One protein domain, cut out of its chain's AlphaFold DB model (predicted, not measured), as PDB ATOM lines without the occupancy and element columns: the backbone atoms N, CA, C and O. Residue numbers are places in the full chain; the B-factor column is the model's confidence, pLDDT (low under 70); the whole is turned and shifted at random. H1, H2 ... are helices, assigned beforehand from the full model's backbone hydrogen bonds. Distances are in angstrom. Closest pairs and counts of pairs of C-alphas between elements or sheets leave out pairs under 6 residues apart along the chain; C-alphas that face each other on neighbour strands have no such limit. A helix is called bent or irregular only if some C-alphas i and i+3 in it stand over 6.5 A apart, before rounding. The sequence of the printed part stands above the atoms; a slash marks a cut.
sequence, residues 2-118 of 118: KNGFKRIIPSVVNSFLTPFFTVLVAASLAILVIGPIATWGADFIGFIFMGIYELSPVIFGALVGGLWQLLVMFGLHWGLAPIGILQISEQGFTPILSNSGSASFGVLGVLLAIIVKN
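AT A GLANCE: This is residues 2 to 118 of the 118 residues of the protein "PTS system beta-glucoside-specific IIBCA component" of Tetragenococcus muriaticus PMC-11-5 (UniProt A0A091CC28). One long, kinked helix, H2, makes the longest axis, and H3, H4 and H5 gather at its later half, with tiny H1 at its other end. H3 folds back beside the end of H2 as a helical hairpin, H4 crosses H2, and H5 crosses H3 and runs off to one side, where residues 108 to 118 stick out. The printed part has 117 residues with five named helices, H1 to H5 in chain order, and no named strand; the class is all helix. It is extended, with a radius of gyration of the C-alphas of 20.9 A, and flat, spanning 62 by 46 by 20 A.

IN THESE COORDINATES: H1, residues 2 to 5, begins at C-alpha 2 (239.829, 278.721, 436.027) and is 5.8 A long. H2, residues 14 to 55, is 57.8 A long, ends at C-alpha 55 (259.325, 262.121, 479.299) and has a kink of 34 degrees near residue 35. H3, residues 57 to 73, is 24.3 A long, with a kink of 41 degrees near residue 66; it is only just irregular, C-alphas 66 and 69 being 6.9 A apart. H4, residues 77 to 91, is 20.5 A long. H5, residues 95 to 117, is 34.0 A long and ends at C-alpha 117 (285.110, 278.770, 456.565).

HOW THE PARTS SIT: H2 is the hub, touching three helices. With residues 18 to 22 alone it touches H1; the closest C-alphas, of Phe 5 and Thr 18, are 6.0 A apart. With residues 49 to 53 alone it touches H3, closest at C-alphas 53 and 60, 5.1 A apart, at a shallow tilt of 19 degrees, opposite ways. With residues 38 to 46 alone it touches H4, closest at C-alphas 42 and 79, 4.9 A apart, at a steep tilt of 56 degrees, the same way. H5 touches H3 with its residues 96 to 106 alone, closest at C-alphas 103 and 65, 4.6 A apart; the tilt of 68 degrees is steep, only just short of about perpendicular. H4 and H5 touch, closest at C-alphas 84 and 97, 5.8 A apart. H2 and H5 are near each other. O i to N i+4 pairs are within hydrogen-bond range in 35 of 38 cases in H2, 11 of 13 in H3, 9 of 11 in H4 and 14 of 19 in H5; H1 is too short for such a pair.

THE WHOLE: The two C-alphas farthest apart, of Val 12 and Leu 55, are 63.4 A apart. Residues 24 to 34 of H2 stand free. The printed part has no cut and no long link. The mean pLDDT of the printed part is 82.5, with residues 2 to 12, 14 and 118 under 70.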
ATOM      1  N   LYS A   2     239.757 277.605 437.002       55.44
ATOM      2  CA  LYS A   2     239.829 278.721 436.027       55.44
ATOM      3  C   LYS A   2     239.165 278.449 434.659       55.44
ATOM      4  O   LYS A   2     238.528 279.336 434.102       55.44
ATOM      5  N   ASN A   3     239.262 277.222 434.141       57.09
ATOM      6  CA  ASN A   3     238.705 276.856 432.828       57.09
ATOM      7  C   ASN A   3     237.181 276.622 432.838       57.09
ATOM      8  O   ASN A   3     236.556 276.738 431.791       57.09
ATOM      9  N   GLY A   4     236.576 276.341 434.001       60.59
ATOM     10  CA  GLY A   4     235.123 276.149 434.130       60.59
ATOM     11  C   GLY A   4     234.355 277.473 434.122       60.59
ATOM     12  O   GLY A   4     233.345 277.604 433.438       60.59
ATOM     13  N   PHE A   5     234.894 278.495 434.795       56.22
ATOM     14  CA  PHE A   5     234.287 279.830 434.858       56.22
ATOM     15  C   PHE A   5     234.327 280.590 433.523       56.22
ATOM     16  O   PHE A   5     233.431 281.382 433.241       56.22
ATOM     17  N   LYS A   6     235.295 280.294 432.642       54.06
ATOM     18  CA  LYS A   6     235.364 280.886 431.292       54.06
ATOM     19  C   LYS A   6     234.161 280.572 430.396       54.06
ATOM     20  O   LYS A   6     233.954 281.287 429.426       54.06
ATOM     21  N   ARG A   7     233.387 279.524 430.699       56.81
ATOM     22  CA  ARG A   7     232.251 279.081 429.874       56.81
ATOM     23  C   ARG A   7     230.930 279.778 430.225       56.81
ATOM     24  O   ARG A   7     229.997 279.716 429.437       56.81
ATOM     25  N   ILE A   8     230.866 280.425 431.391       64.06
ATOM     26  CA  ILE A   8     229.662 281.081 431.932       64.06
ATOM     27  C   ILE A   8     229.840 282.610 431.964       64.06
ATOM     28  O   ILE A   8     228.867 283.348 431.843       64.06
ATOM     29  N   ILE A   9     231.079 283.101 432.101       62.12
ATOM     30  CA  ILE A   9     231.370 284.529 432.288       62.12
ATOM     31  C   ILE A   9     231.672 285.217 430.940       62.12
ATOM     32  O   ILE A   9     232.619 284.801 430.260       62.12
ATOM     33  N   PRO A  10     230.952 286.302 430.577       64.88
ATOM     34  CA  PRO A  10     231.205 287.093 429.369       64.88
ATOM     35  C   PRO A  10     232.655 287.595 429.282       64.88
ATOM     36  O   PRO A  10     233.248 287.982 430.292       64.88
ATOM     37  N   SER A  11     233.230 287.629 428.073       65.44
ATOM     38  CA  SER A  11     234.656 287.943 427.849       65.44
ATOM     39  C   SER A  11     235.101 289.286 428.443       65.44
ATOM     40  O   SER A  11     236.231 289.393 428.913       65.44
ATOM     41  N   VAL A  12     234.199 290.270 428.498       69.31
ATOM     42  CA  VAL A  12     234.452 291.644 428.968       69.31
ATOM     43  C   VAL A  12     234.780 291.717 430.467       69.31
ATOM     44  O   VAL A  12     235.581 292.545 430.882       69.31
ATOM     45  N   VAL A  13     234.214 290.825 431.286       73.00
ATOM     46  CA  VAL A  13     234.388 290.808 432.759       73.00
ATOM     47  C   VAL A  13     235.236 289.633 433.259       73.00
ATOM     48  O   VAL A  13     235.521 289.516 434.453       73.00
ATOM     49  N   ASN A  14     235.694 288.772 432.349       69.44
ATOM     50  CA  ASN A  14     236.426 287.548 432.670       69.44
ATOM     51  C   ASN A  14     237.748 287.815 433.411       69.44
ATOM     52  O   ASN A  14     238.092 287.090 434.342       69.44
ATOM     53  N   SER A  15     238.455 288.887 433.049       75.00
ATOM     54  CA  SER A  15     239.736 289.263 433.664       75.00
ATOM     55  C   SER A  15     239.626 289.596 435.155       75.00
ATOM     56  O   SER A  15     240.620 289.485 435.866       75.00
ATOM     57  N   PHE A  16     238.430 289.948 435.639       80.69
ATOM     58  CA  PHE A  16     238.179 290.280 437.042       80.69
ATOM     59  C   PHE A  16     237.367 289.200 437.768       80.69
ATOM     60  O   PHE A  16     237.787 288.695 438.810       80.69
ATOM     61  N   LEU A  17     236.237 288.773 437.196       80.44
ATOM     62  CA  LEU A  17     235.336 287.824 437.858       80.44
ATOM     63  C   LEU A  17     235.925 286.412 437.952       80.44
ATOM     64  O   LEU A  17     235.734 285.732 438.956       80.44
ATOM     65  N   THR A  18     236.683 285.963 436.948       79.56
ATOM     66  CA  THR A  18     237.293 284.626 436.970       79.56
ATOM     67  C   THR A  18     238.303 284.462 438.110       79.56
ATOM     68  O   THR A  18     238.171 283.488 438.859       79.56
ATOM     69  N   PRO A  19     239.314 285.340 438.293       80.44
ATOM     70  CA  PRO A  19     240.207 285.233 439.445       80.44
ATOM     71  C   PRO A  19     239.473 285.448 440.775       80.44
ATOM     72  O   PRO A  19     239.762 284.708 441.710       80.44
ATOM     73  N   PHE A  20     238.479 286.343 440.849       85.56
ATOM     74  CA  PHE A  20     237.684 286.562 442.065       85.56
ATOM     75  C   PHE A  20     236.967 285.290 442.538       85.56
ATOM     76  O   PHE A  20     237.211 284.819 443.646       85.56
ATOM     77  N   PHE A  21     236.148 284.669 441.684       83.81
ATOM     78  CA  PHE A  21     235.447 283.434 442.048       83.81
ATOM     79  C   PHE A  21     236.397 282.253 442.238       83.81
ATOM     80  O   PHE A  21     236.144 281.389 443.073       83.81
ATOM     81  N   THR A  22     237.517 282.216 441.509       84.38
ATOM     82  CA  THR A  22     238.537 281.182 441.729       84.38
ATOM     83  C   THR A  22     239.098 281.273 443.146       84.38
ATOM     84  O   THR A  22     239.151 280.253 443.823       84.38
ATOM     85  N   VAL A  23     239.476 282.471 443.605       87.94
ATOM     86  CA  VAL A  23     239.981 282.676 444.970       87.94
ATOM     87  C   VAL A  23     238.880 282.437 445.997       87.94
ATOM     88  O   VAL A  23     239.135 281.767 446.986       87.94
ATOM     89  N   LEU A  24     237.653 282.900 445.753       89.62
ATOM     90  CA  LEU A  24     236.536 282.733 446.683       89.62
ATOM     91  C   LEU A  24     236.208 281.255 446.943       89.62
ATOM     92  O   LEU A  24     236.103 280.834 448.097       89.62
ATOM     93  N   VAL A  25     236.094 280.445 445.886       88.31
ATOM     94  CA  VAL A  25     235.817 279.010 446.041       88.31
ATOM     95  C   VAL A  25     237.048 278.274 446.571       88.31
ATOM     96  O   VAL A  25     236.903 277.407 447.429       88.31
ATOM     97  N   ALA A  26     238.259 278.630 446.126       87.88
ATOM     98  CA  ALA A  26     239.487 278.029 446.646       87.88
ATOM     99  C   ALA A  26     239.679 278.313 448.143       87.88
ATOM    100  O   ALA A  26     239.989 277.392 448.885       87.88
ATOM    101  N   ALA A  27     239.445 279.546 448.598       88.69
ATOM    102  CA  ALA A  27     239.534 279.930 450.005       88.69
ATOM    103  C   ALA A  27     238.465 279.225 450.850       88.69
ATOM    104  O   ALA A  27     238.777 278.696 451.912       88.69
ATOM    105  N   SER A  28     237.227 279.147 450.352       88.56
ATOM    106  CA  SER A  28     236.141 278.438 451.046       88.56
ATOM    107  C   SER A  28     236.457 276.949 451.207       88.56
ATOM    108  O   SER A  28     236.341 276.403 452.299       88.56
ATOM    109  N   LEU A  29     236.919 276.292 450.138       88.25
ATOM    110  CA  LEU A  29     237.344 274.890 450.193       88.25
ATOM    111  C   LEU A  29     238.589 274.698 451.062       88.25
ATOM    112  O   LEU A  29     238.683 273.699 451.769       88.25
ATOM    113  N   ALA A  30     239.528 275.644 451.039       86.00
ATOM    114  CA  ALA A  30     240.710 275.593 451.887       86.00
ATOM    115  C   ALA A  30     240.313 275.616 453.366       86.00
ATOM    116  O   ALA A  30     240.740 274.754 454.122       86.00
ATOM    117  N   ILE A  31     239.432 276.524 453.780       86.19
ATOM    118  CA  ILE A  31     238.996 276.592 455.179       86.19
ATOM    119  C   ILE A  31     238.172 275.353 455.562       86.19
ATOM    120  O   ILE A  31     238.382 274.805 456.638       86.19
ATOM    121  N   LEU A  32     237.280 274.871 454.685       90.38
ATOM    122  CA  LEU A  32     236.404 273.728 454.982       90.38
ATOM    123  C   LEU A  32     237.116 272.370 454.988       90.38
ATOM    124  O   LEU A  32     236.692 271.477 455.712       90.38
ATOM    125  N   VAL A  33     238.152 272.190 454.167       87.00
ATOM    126  CA  VAL A  33     238.832 270.894 453.999       87.00
ATOM    127  C   VAL A  33     240.242 270.935 454.570       87.00
ATOM    128  O   VAL A  33     240.595 270.099 455.397       87.00
ATOM    129  N   ILE A  34     241.051 271.914 454.158       83.44
ATOM    130  CA  ILE A  34     242.445 272.027 454.610       83.44
ATOM    131  C   ILE A  34     242.487 272.437 456.081       83.44
ATOM    132  O   ILE A  34     243.321 271.912 456.806       83.44
ATOM    133  N   GLY A  35     241.568 273.296 456.537       82.00
ATOM    134  CA  GLY A  35     241.444 273.687 457.944       82.00
ATOM    135  C   GLY A  35     241.360 272.478 458.887       82.00
ATOM    136  O   GLY A  35     242.299 272.271 459.653       82.00
ATOM    137  N   PRO A  36     240.314 271.631 458.801       84.12
ATOM    138  CA  PRO A  36     240.175 270.456 459.664       84.12
ATOM    139  C   PRO A  36     241.335 269.464 459.560       84.12
ATOM    140  O   PRO A  36     241.810 268.972 460.580       84.12
ATOM    141  N   ILE A  37     241.828 269.192 458.347       85.38
ATOM    142  CA  ILE A  37     242.959 268.273 458.145       85.38
ATOM    143  C   ILE A  37     244.225 268.821 458.810       85.38
ATOM    144  O   ILE A  37     244.956 268.075 459.461       85.38
ATOM    145  N   ALA A  38     244.480 270.122 458.662       77.88
ATOM    146  CA  ALA A  38     245.611 270.785 459.290       77.88
ATOM    147  C   ALA A  38     245.484 270.777 460.815       77.88
ATOM    148  O   ALA A  38     246.477 270.508 461.481       77.88
ATOM    149  N   THR A  39     244.283 271.000 461.362       81.75
ATOM    150  CA  THR A  39     244.022 270.899 462.804       81.75
ATOM    151  C   THR A  39     244.301 269.491 463.316       81.75
ATOM    152  O   THR A  39     245.112 269.340 464.217       81.75
ATOM    153  N   TRP A  40     243.748 268.446 462.696       85.50
ATOM    154  CA  TRP A  40     244.002 267.068 463.136       85.50
ATOM    155  C   TRP A  40     245.475 266.668 463.025       85.50
ATOM    156  O   TRP A  40     246.005 265.998 463.909       85.50
ATOM    157  N   GLY A  41     246.151 267.089 461.952       82.94
ATOM    158  CA  GLY A  41     247.586 266.870 461.793       82.94
ATOM    159  C   GLY A  41     248.399 267.592 462.868       82.94
ATOM    160  O   GLY A  41     249.323 267.013 463.435       82.94
ATOM    161  N   ALA A  42     248.034 268.834 463.181       77.31
ATOM    162  CA  ALA A  42     248.674 269.616 464.226       77.31
ATOM    163  C   ALA A  42     248.427 269.028 465.619       77.31
ATOM    164  O   ALA A  42     249.381 268.914 466.382       77.31
ATOM    165  N   ASP A  43     247.203 268.598 465.927       82.50
ATOM    166  CA  ASP A  43     246.840 267.971 467.202       82.50
ATOM    167  C   ASP A  43     247.611 266.663 467.404       82.50
ATOM    168  O   ASP A  43     248.155 266.415 468.478       82.50
ATOM    169  N   PHE A  44     247.729 265.845 466.353       85.06
ATOM    170  CA  PHE A  44     248.503 264.605 466.390       85.06
ATOM    171  C   PHE A  44     249.992 264.862 466.651       85.06
ATOM    172  O   PHE A  44     250.604 264.209 467.498       85.06
ATOM    173  N   ILE A  45     250.577 265.841 465.954       82.31
ATOM    174  CA  ILE A  45     251.960 266.254 466.195       82.31
ATOM    175  C   ILE A  45     252.088 266.802 467.624       82.31
ATOM    176  O   ILE A  45     252.967 266.370 468.362       82.31
ATOM    177  N   GLY A  46     251.187 267.684 468.053       81.19
ATOM    178  CA  GLY A  46     251.147 268.243 469.402       81.19
ATOM    179  C   GLY A  46     251.112 267.165 470.485       81.19
ATOM    180  O   GLY A  46     251.892 267.238 471.429       81.19
ATOM    181  N   PHE A  47     250.299 266.120 470.310       83.69
ATOM    182  CA  PHE A  47     250.239 264.972 471.216       83.69
ATOM    183  C   PHE A  47     251.589 264.252 471.337       83.69
ATOM    184  O   PHE A  47     252.059 264.006 472.447       83.69
ATOM    185  N   ILE A  48     252.254 263.966 470.212       84.69
ATOM    186  CA  ILE A  48     253.585 263.336 470.209       84.69
ATOM    187  C   ILE A  48     254.599 264.222 470.936       84.69
ATOM    188  O   ILE A  48     255.344 263.752 471.796       84.69
ATOM    189  N   PHE A  49     254.625 265.512 470.602       81.88
ATOM    190  CA  PHE A  49     255.556 266.470 471.185       81.88
ATOM    191  C   PHE A  49     255.326 266.637 472.694       81.88
ATOM    192  O   PHE A  49     256.295 266.661 473.450       81.88
ATOM    193  N   MET A  50     254.078 266.670 473.160       82.19
ATOM    194  CA  MET A  50     253.771 266.742 474.591       82.19
ATOM    195  C   MET A  50     254.105 265.444 475.335       82.19
ATOM    196  O   MET A  50     254.671 265.514 476.421       82.19
ATOM    197  N   GLY A  51     253.887 264.271 474.734       84.44
ATOM    198  CA  GLY A  51     254.337 263.003 475.322       84.44
ATOM    199  C   GLY A  51     255.861 262.943 475.503       84.44
ATOM    200  O   GLY A  51     256.364 262.439 476.505       84.44
ATOM    201  N   ILE A  52     256.617 263.524 474.567       85.50
ATOM    202  CA  ILE A  52     258.077 263.662 474.691       85.50
ATOM    203  C   ILE A  52     258.446 264.682 475.777       85.50
ATOM    204  O   ILE A  52     259.420 264.477 476.502       85.50
ATOM    205  N   TYR A  53     257.688 265.773 475.894       85.50
ATOM    206  CA  TYR A  53     257.905 266.789 476.923       85.50
ATOM    207  C   TYR A  53     257.766 266.213 478.336       85.50
ATOM    208  O   TYR A  53     258.632 266.463 479.175       85.50
ATOM    209  N   GLU A  54     256.736 265.398 478.577       85.19
ATOM    210  CA  GLU A  54     256.533 264.707 479.856       85.19
ATOM    211  C   GLU A  54     257.644 263.695 480.164       85.19
ATOM    212  O   GLU A  54     258.037 263.543 481.319       85.19
ATOM    213  N   LEU A  55     258.193 263.034 479.138       89.44
ATOM    214  CA  LEU A  55     259.325 262.121 479.299       89.44
ATOM    215  C   LEU A  55     260.604 262.875 479.701       89.44
ATOM    216  O   LEU A  55     261.313 262.474 480.623       89.44
ATOM    217  N   SER A  56     260.941 263.941 478.969       88.50
ATOM    218  CA  SER A  56     262.096 264.784 479.264       88.50
ATOM    219  C   SER A  56     262.016 266.127 478.528       88.50
ATOM    220  O   SER A  56     262.152 266.168 477.298       88.50
ATOM    221  N   PRO A  57     261.959 267.253 479.261       84.88
ATOM    222  CA  PRO A  57     262.012 268.590 478.670       84.88
ATOM    223  C   PRO A  57     263.294 268.856 477.863       84.88
ATOM    224  O   PRO A  57     263.280 269.631 476.907       84.88
ATOM    225  N   VAL A  58     264.405 268.197 478.215       86.69
ATOM    226  CA  VAL A  58     265.688 268.334 477.506       86.69
ATOM    227  C   VAL A  58     265.623 267.666 476.133       86.69
ATOM    228  O   VAL A  58     266.008 268.274 475.133       86.69
ATOM    229  N   ILE A  59     265.097 266.437 476.067       86.88
ATOM    230  CA  ILE A  59     264.936 265.699 474.805       86.88
ATOM    231  C   ILE A  59     263.924 266.412 473.910       86.88
ATOM    232  O   ILE A  59     264.177 266.599 472.719       86.88
ATOM    233  N   PHE A  60     262.816 266.873 474.494       87.50
ATOM    234  CA  PHE A  60     261.843 267.710 473.803       87.50
ATOM    235  C   PHE A  60     262.508 268.930 473.168       87.50
ATOM    236  O   PHE A  60     262.339 269.182 471.976       87.50
ATOM    237  N   GLY A  61     263.311 269.661 473.945       85.44
ATOM    238  CA  GLY A  61     263.933 270.878 473.460       85.44
ATOM    239  C   GLY A  61     264.936 270.645 472.331       85.44
ATOM    240  O   GLY A  61     264.969 271.430 471.382       85.44
ATOM    241  N   ALA A  62     265.694 269.548 472.393       86.19
ATOM    242  CA  ALA A  62     266.607 269.132 471.332       86.19
ATOM    243  C   ALA A  62     265.861 268.737 470.045       86.19
ATOM    244  O   ALA A  62     266.259 269.139 468.951       86.19
ATOM    245  N   LEU A  63     264.756 267.995 470.168       87.38
ATOM    246  CA  LEU A  63     263.944 267.575 469.024       87.38
ATOM    247  C   LEU A  63     263.224 268.746 468.368       87.38
ATOM    248  O   LEU A  63     263.288 268.868 467.147       87.38
ATOM    249  N   VAL A  64     262.590 269.627 469.147       85.31
ATOM    250  CA  VAL A  64     261.988 270.854 468.610       85.31
ATOM    251  C   VAL A  64     263.070 271.688 467.934       85.31
ATOM    252  O   VAL A  64     262.920 272.010 466.766       85.31
ATOM    253  N   GLY A  65     264.200 271.953 468.597       84.31
ATOM    254  CA  GLY A  65     265.284 272.762 468.031       84.31
ATOM    255  C   GLY A  65     265.852 272.222 466.709       84.31
ATOM    256  O   GLY A  65     266.147 273.005 465.810       84.31
ATOM    257  N   GLY A  66     265.979 270.898 466.566       84.31
ATOM    258  CA  GLY A  66     266.517 270.262 465.358       84.31
ATOM    259  C   GLY A  66     265.489 270.043 464.242       84.31
ATOM    260  O   GLY A  66     265.779 270.287 463.071       84.31
ATOM    261  N   LEU A  67     264.278 269.595 464.583       86.56
ATOM    262  CA  LEU A  67     263.236 269.262 463.605       86.56
ATOM    263  C   LEU A  67     262.397 270.468 463.188       86.56
ATOM    264  O   LEU A  67     261.701 270.384 462.173       86.56
ATOM    265  N   TRP A  68     262.477 271.592 463.908       86.94
ATOM    266  CA  TRP A  68     261.725 272.802 463.572       86.94
ATOM    267  C   TRP A  68     261.908 273.199 462.112       86.94
ATOM    268  O   TRP A  68     260.933 273.507 461.433       86.94
ATOM    269  N   GLN A  69     263.130 273.106 461.581       88.25
ATOM    270  CA  GLN A  69     263.370 273.539 460.211       88.25
ATOM    271  C   GLN A  69     262.779 272.598 459.154       88.25
ATOM    272  O   GLN A  69     262.368 273.057 458.090       88.25
ATOM    273  N   LEU A  70     262.607 271.308 459.468       86.69
ATOM    274  CA  LEU A  70     261.815 270.403 458.630       86.69
ATOM    275  C   LEU A  70     260.330 270.793 458.661       86.69
ATOM    276  O   LEU A  70     259.684 270.856 457.616       86.69
ATOM    277  N   LEU A  71     259.796 271.123 459.843       85.25
ATOM    278  CA  LEU A  71     258.410 271.580 460.004       85.25
ATOM    279  C   LEU A  71     258.146 272.906 459.273       85.25
ATOM    280  O   LEU A  71     257.040 273.126 458.773       85.25
ATOM    281  N   VAL A  72     259.148 273.782 459.181       87.69
ATOM    282  CA  VAL A  72     259.074 275.021 458.400       87.69
ATOM    283  C   VAL A  72     259.052 274.736 456.903       87.69
ATOM    284  O   VAL A  72     258.167 275.247 456.219       87.69
ATOM    285  N   MET A  73     259.934 273.864 456.402       87.25
ATOM    286  CA  MET A  73     259.964 273.496 454.978       87.25
ATOM    287  C   MET A  73     258.647 272.883 454.488       87.25
ATOM    288  O   MET A  73     258.207 273.191 453.383       87.25
ATOM    289  N   PHE A  74     257.994 272.056 455.310       84.69
ATOM    290  CA  PHE A  74     256.696 271.456 454.977       84.69
ATOM    291  C   PHE A  74     255.489 272.312 455.394       84.69
ATOM    292  O   PHE A  74     254.349 271.895 455.205       84.69
ATOM    293  N   GLY A  75     255.704 273.496 455.979       81.44
ATOM    294  CA  GLY A  75     254.633 274.394 456.426       81.44
ATOM    295  C   GLY A  75     253.840 273.917 457.653       81.44
ATOM    296  O   GLY A  75     252.953 274.632 458.110       81.44
ATOM    297  N   LEU A  76     254.177 272.759 458.232       80.75
ATOM    298  CA  LEU A  76     253.483 272.157 459.378       80.75
ATOM    299  C   LEU A  76     253.599 272.990 460.664       80.75
ATOM    300  O   LEU A  76     252.712 272.934 461.513       80.75
ATOM    301  N   HIS A  77     254.647 273.808 460.800       84.88
ATOM    302  CA  HIS A  77     254.818 274.704 461.951       84.88
ATOM    303  C   HIS A  77     253.655 275.700 462.137       84.88
ATOM    304  O   HIS A  77     253.350 276.071 463.268       84.88
ATOM    305  N   TRP A  78     252.959 276.091 461.058       83.69
ATOM    306  CA  TRP A  78     251.770 276.946 461.151       83.69
ATOM    307  C   TRP A  78     250.594 276.250 461.834       83.69
ATOM    308  O   TRP A  78     249.785 276.924 462.461       83.69
ATOM    309  N   GLY A  79     250.519 274.917 461.768       79.75
ATOM    310  CA  GLY A  79     249.553 274.139 462.542       79.75
ATOM    311  C   GLY A  79     249.862 274.143 464.043       79.75
ATOM    312  O   GLY A  79     248.951 274.138 464.862       79.75
ATOM    313  N   LEU A  80     251.143 274.231 464.416       81.12
ATOM    314  CA  LEU A  80     251.584 274.250 465.815       81.12
ATOM    315  C   LEU A  80     251.429 275.622 466.486       81.12
ATOM    316  O   LEU A  80     251.344 275.695 467.712       81.12
ATOM    317  N   ALA A  81     251.377 276.709 465.712       84.81
ATOM    318  CA  ALA A  81     251.227 278.061 466.249       84.81
ATOM    319  C   ALA A  81     249.917 278.262 467.046       84.81
ATOM    320  O   ALA A  81     250.002 278.700 468.196       84.81
ATOM    321  N   PRO A  82     248.726 277.891 466.528       83.31
ATOM    322  CA  PRO A  82     247.480 277.924 467.296       83.31
ATOM    323  C   PRO A  82     247.536 277.092 468.579       83.31
ATOM    324  O   PRO A  82     247.085 277.559 469.619       83.31
ATOM    325  N   ILE A  83     248.142 275.902 468.534       82.56
ATOM    326  CA  ILE A  83     248.293 275.025 469.707       82.56
ATOM    327  C   ILE A  83     249.147 275.706 470.777       82.56
ATOM    328  O   ILE A  83     248.781 275.726 471.948       82.56
ATOM    329  N   GLY A  84     250.259 276.327 470.385       85.38
ATOM    330  CA  GLY A  84     251.097 277.079 471.315       85.38
ATOM    331  C   GLY A  84     250.385 278.282 471.940       85.38
ATOM    332  O   GLY A  84     250.589 278.574 473.116       85.38
ATOM    333  N   ILE A  85     249.512 278.958 471.188       88.06
ATOM    334  CA  ILE A  85     248.678 280.052 471.712       88.06
ATOM    335  C   ILE A  85     247.643 279.518 472.711       88.06
ATOM    336  O   ILE A  85     247.459 280.119 473.769       88.06
ATOM    337  N   LEU A  86     247.009 278.378 472.416       87.06
ATOM    338  CA  LEU A  86     246.090 277.709 473.341       87.06
ATOM    339  C   LEU A  86     246.798 277.325 474.644       87.06
ATOM    340  O   LEU A  86     246.306 277.640 475.720       87.06
ATOM    341  N   GLN A  87     248.005 276.769 474.557       85.38
ATOM    342  CA  GLN A  87     248.831 276.468 475.727       85.38
ATOM    343  C   GLN A  87     249.132 277.716 476.567       85.38
ATOM    344  O   GLN A  87     249.006 277.686 477.787       85.38
ATOM    345  N   ILE A  88     249.474 278.848 475.945       90.00
ATOM    346  CA  ILE A  88     249.644 280.108 476.686       90.00
ATOM    347  C   ILE A  88     248.344 280.494 477.405       90.00
ATOM    348  O   ILE A  88     248.394 280.938 478.548       90.00
ATOM    349  N   SER A  89     247.188 280.300 476.768       89.38
ATOM    350  CA  SER A  89     245.887 280.593 477.377       89.38
ATOM    351  C   SER A  89     245.533 279.660 478.542       89.38
ATOM    352  O   SER A  89     244.892 280.111 479.487       89.38
ATOM    353  N   GLU A  90     245.899 278.380 478.477       87.31
ATOM    354  CA  GLU A  90     245.507 277.364 479.466       87.31
ATOM    355  C   GLU A  90     246.466 277.280 480.660       87.31
ATOM    356  O   GLU A  90     246.028 277.164 481.802       87.31
ATOM    357  N   GLN A  91     247.773 277.349 480.409       87.62
ATOM    358  CA  GLN A  91     248.825 277.123 481.411       87.62
ATOM    359  C   GLN A  91     249.781 278.320 481.563       87.62
ATOM    360  O   GLN A  91     250.700 278.278 482.377       87.62
ATOM    361  N   GLY A  92     249.590 279.404 480.802       86.62
ATOM    362  CA  GLY A  92     250.396 280.630 480.887       86.62
ATOM    363  C   GLY A  92     251.731 280.583 480.135       86.62
ATOM    364  O   GLY A  92     252.382 281.614 479.977       86.62
ATOM    365  N   PHE A  93     252.146 279.413 479.643       85.75
ATOM    366  CA  PHE A  93     253.382 279.229 478.881       85.75
ATOM    367  C   PHE A  93     253.219 278.175 477.779       85.75
ATOM    368  O   PHE A  93     252.310 277.347 477.800       85.75
ATOM    369  N   THR A  94     254.134 278.174 476.810       86.69
ATOM    370  CA  THR A  94     254.177 277.154 475.755       86.69
ATOM    371  C   THR A  94     255.597 276.628 475.563       86.69
ATOM    372  O   THR A  94     256.503 277.400 475.232       86.69
ATOM    373  N   PRO A  95     255.819 275.315 475.731       81.56
ATOM    374  CA  PRO A  95     257.112 274.718 475.431       81.56
ATOM    375  C   PRO A  95     257.385 274.701 473.915       81.56
ATOM    376  O   PRO A  95     258.531 274.823 473.493       81.56
ATOM    377  N   ILE A  96     256.339 274.638 473.080       83.62
ATOM    378  CA  ILE A  96     256.449 274.566 471.616       83.62
ATOM    379  C   ILE A  96     256.967 275.888 471.037       83.62
ATOM    380  O   ILE A  96     257.977 275.897 470.329       83.62
ATOM    381  N   LEU A  97     256.317 277.020 471.346       83.81
ATOM    382  CA  LEU A  97     256.739 278.306 470.771       83.81
ATOM    383  C   LEU A  97     257.995 278.849 471.444       83.81
ATOM    384  O   LEU A  97     258.810 279.462 470.759       83.81
ATOM    385  N   SER A  98     258.212 278.575 472.734       83.06
ATOM    386  CA  SER A  98     259.445 278.985 473.417       83.06
ATOM    387  C   SER A  98     260.689 278.375 472.753       83.06
ATOM    388  O   SER A  98     261.655 279.088 472.479       83.06
ATOM    389  N   ASN A  99     260.634 277.091 472.380       80.31
ATOM    390  CA  ASN A  99     261.750 276.411 471.719       80.31
ATOM    391  C   ASN A  99     261.865 276.666 470.210       80.31
ATOM    392  O   ASN A  99     262.911 276.384 469.631       80.31
ATOM    393  N   SER A 100     260.848 277.229 469.557       81.62
ATOM    394  CA  SER A 100     260.942 277.589 468.134       81.62
ATOM    395  C   SER A 100     261.967 278.695 467.850       81.62
ATOM    396  O   SER A 100     262.600 278.706 466.794       81.62
ATOM    397  N   GLY A 101     262.182 279.606 468.806       79.25
ATOM    398  CA  GLY A 101     263.115 280.723 468.648       79.25
ATOM    399  C   GLY A 101     264.569 280.267 468.521       79.25
ATOM    400  O   GLY A 101     265.313 280.800 467.698       79.25
ATOM    401  N   SER A 102     264.969 279.244 469.283       78.81
ATOM    402  CA  SER A 102     266.343 278.722 469.282       78.81
ATOM    403  C   SER A 102     266.716 278.037 467.962       78.81
ATOM    404  O   SER A 102     267.864 278.137 467.528       78.81
ATOM    405  N   ALA A 103     265.751 277.428 467.267       82.06
ATOM    406  CA  ALA A 103     265.974 276.805 465.963       82.06
ATOM    407  C   ALA A 103     266.412 277.814 464.885       82.06
ATOM    408  O   ALA A 103     267.306 277.530 464.083       82.06
ATOM    409  N   SER A 104     265.838 279.023 464.893       82.75
ATOM    410  CA  SER A 104     266.222 280.103 463.972       82.75
ATOM    411  C   SER A 104     267.677 280.536 464.173       82.75
ATOM    412  O   SER A 104     268.403 280.753 463.201       82.75
ATOM    413  N   PHE A 105     268.138 280.585 465.427       84.50
ATOM    414  CA  PHE A 105     269.543 280.853 465.745       84.50
ATOM    415  C   PHE A 105     270.474 279.710 465.324       84.50
ATOM    416  O   PHE A 105     271.617 279.971 464.955       84.50
ATOM    417  N   GLY A 106     269.986 278.465 465.290       85.25
ATOM    418  CA  GLY A 106     270.728 277.331 464.738       85.25
ATOM    419  C   GLY A 106     271.117 277.546 463.272       85.25
ATOM    420  O   GLY A 106     272.278 277.371 462.906       85.25
ATOM    421  N   VAL A 107     270.183 278.016 462.438       85.00
ATOM    422  CA  VAL A 107     270.476 278.322 461.026       85.00
ATOM    423  C   VAL A 107     271.396 279.535 460.880       85.00
ATOM    424  O   VAL A 107     272.302 279.505 460.049       85.00
ATOM    425  N   LEU A 108     271.237 280.566 461.717       88.75
ATOM    426  CA  LEU A 108     272.187 281.687 461.761       88.75
ATOM    427  C   LEU A 108     273.612 281.214 462.093       88.75
ATOM    428  O   LEU A 108     274.562 281.645 461.445       88.75
ATOM    429  N   GLY A 109     273.763 280.289 463.044       89.06
ATOM    430  CA  GLY A 109     275.050 279.683 463.383       89.06
ATOM    431  C   GLY A 109     275.677 278.922 462.212       89.06
ATOM    432  O   GLY A 109     276.866 279.082 461.945       89.06
ATOM    433  N   VAL A 110     274.878 278.153 461.463       89.19
ATOM    434  CA  VAL A 110     275.345 277.454 460.252       89.19
ATOM    435  C   VAL A 110     275.820 278.447 459.189       89.19
ATOM    436  O   VAL A 110     276.887 278.254 458.609       89.19
ATOM    437  N   LEU A 111     275.076 279.532 458.955       91.62
ATOM    438  CA  LEU A 111     275.468 280.571 457.998       91.62
ATOM    439  C   LEU A 111     276.777 281.257 458.406       91.62
ATOM    440  O   LEU A 111     277.668 281.405 457.573       91.62
ATOM    441  N   LEU A 112     276.928 281.615 459.683       93.44
ATOM    442  CA  LEU A 112     278.171 282.184 460.207       93.44
ATOM    443  C   LEU A 112     279.351 281.219 460.047       93.44
ATOM    444  O   LEU A 112     280.424 281.636 459.621       93.44
ATOM    445  N   ALA A 113     279.152 279.930 460.324       93.25
ATOM    446  CA  ALA A 113     280.189 278.917 460.148       93.25
ATOM    447  C   ALA A 113     280.631 278.784 458.682       93.25
ATOM    448  O   ALA A 113     281.820 278.624 458.414       93.25
ATOM    449  N   ILE A 114     279.699 278.882 457.728       95.19
ATOM    450  CA  ILE A 114     280.017 278.878 456.291       95.19
ATOM    451  C   ILE A 114     280.810 280.131 455.905       95.19
ATOM    452  O   ILE A 114     281.789 280.015 455.175       95.19
ATOM    453  N   ILE A 115     280.423 281.307 456.411       96.12
ATOM    454  CA  ILE A 115     281.112 282.576 456.128       96.12
ATOM    455  C   ILE A 115     282.540 282.577 456.680       96.12
ATOM    456  O   ILE A 115     283.425 283.078 456.011       96.12
ATOM    457  N   VAL A 116     282.770 282.029 457.876       95.69
ATOM    458  CA  VAL A 116     284.114 281.966 458.487       95.69
ATOM    459  C   VAL A 116     284.998 280.896 457.832       95.69
ATOM    460  O   VAL A 116     286.221 280.994 457.874       95.69
ATOM    461  N   LYS A 117     284.393 279.844 457.266       88.88
ATOM    462  CA  LYS A 117     285.110 278.770 456.565       88.88
ATOM    463  C   LYS A 117     285.546 279.171 455.147       88.88
ATOM    464  O   LYS A 117     286.535 278.618 454.665       88.88
ATOM    465  N   ASN A 118     284.778 280.037 454.485       61.22
ATOM    466  CA  ASN A 118     285.084 280.594 453.161       61.22
ATOM    467  C   ASN A 118     285.994 281.821 453.255       61.22
ATOM    468  O   ASN A 118     286.702 282.062 452.255       61.22
TER     469      ASN A 118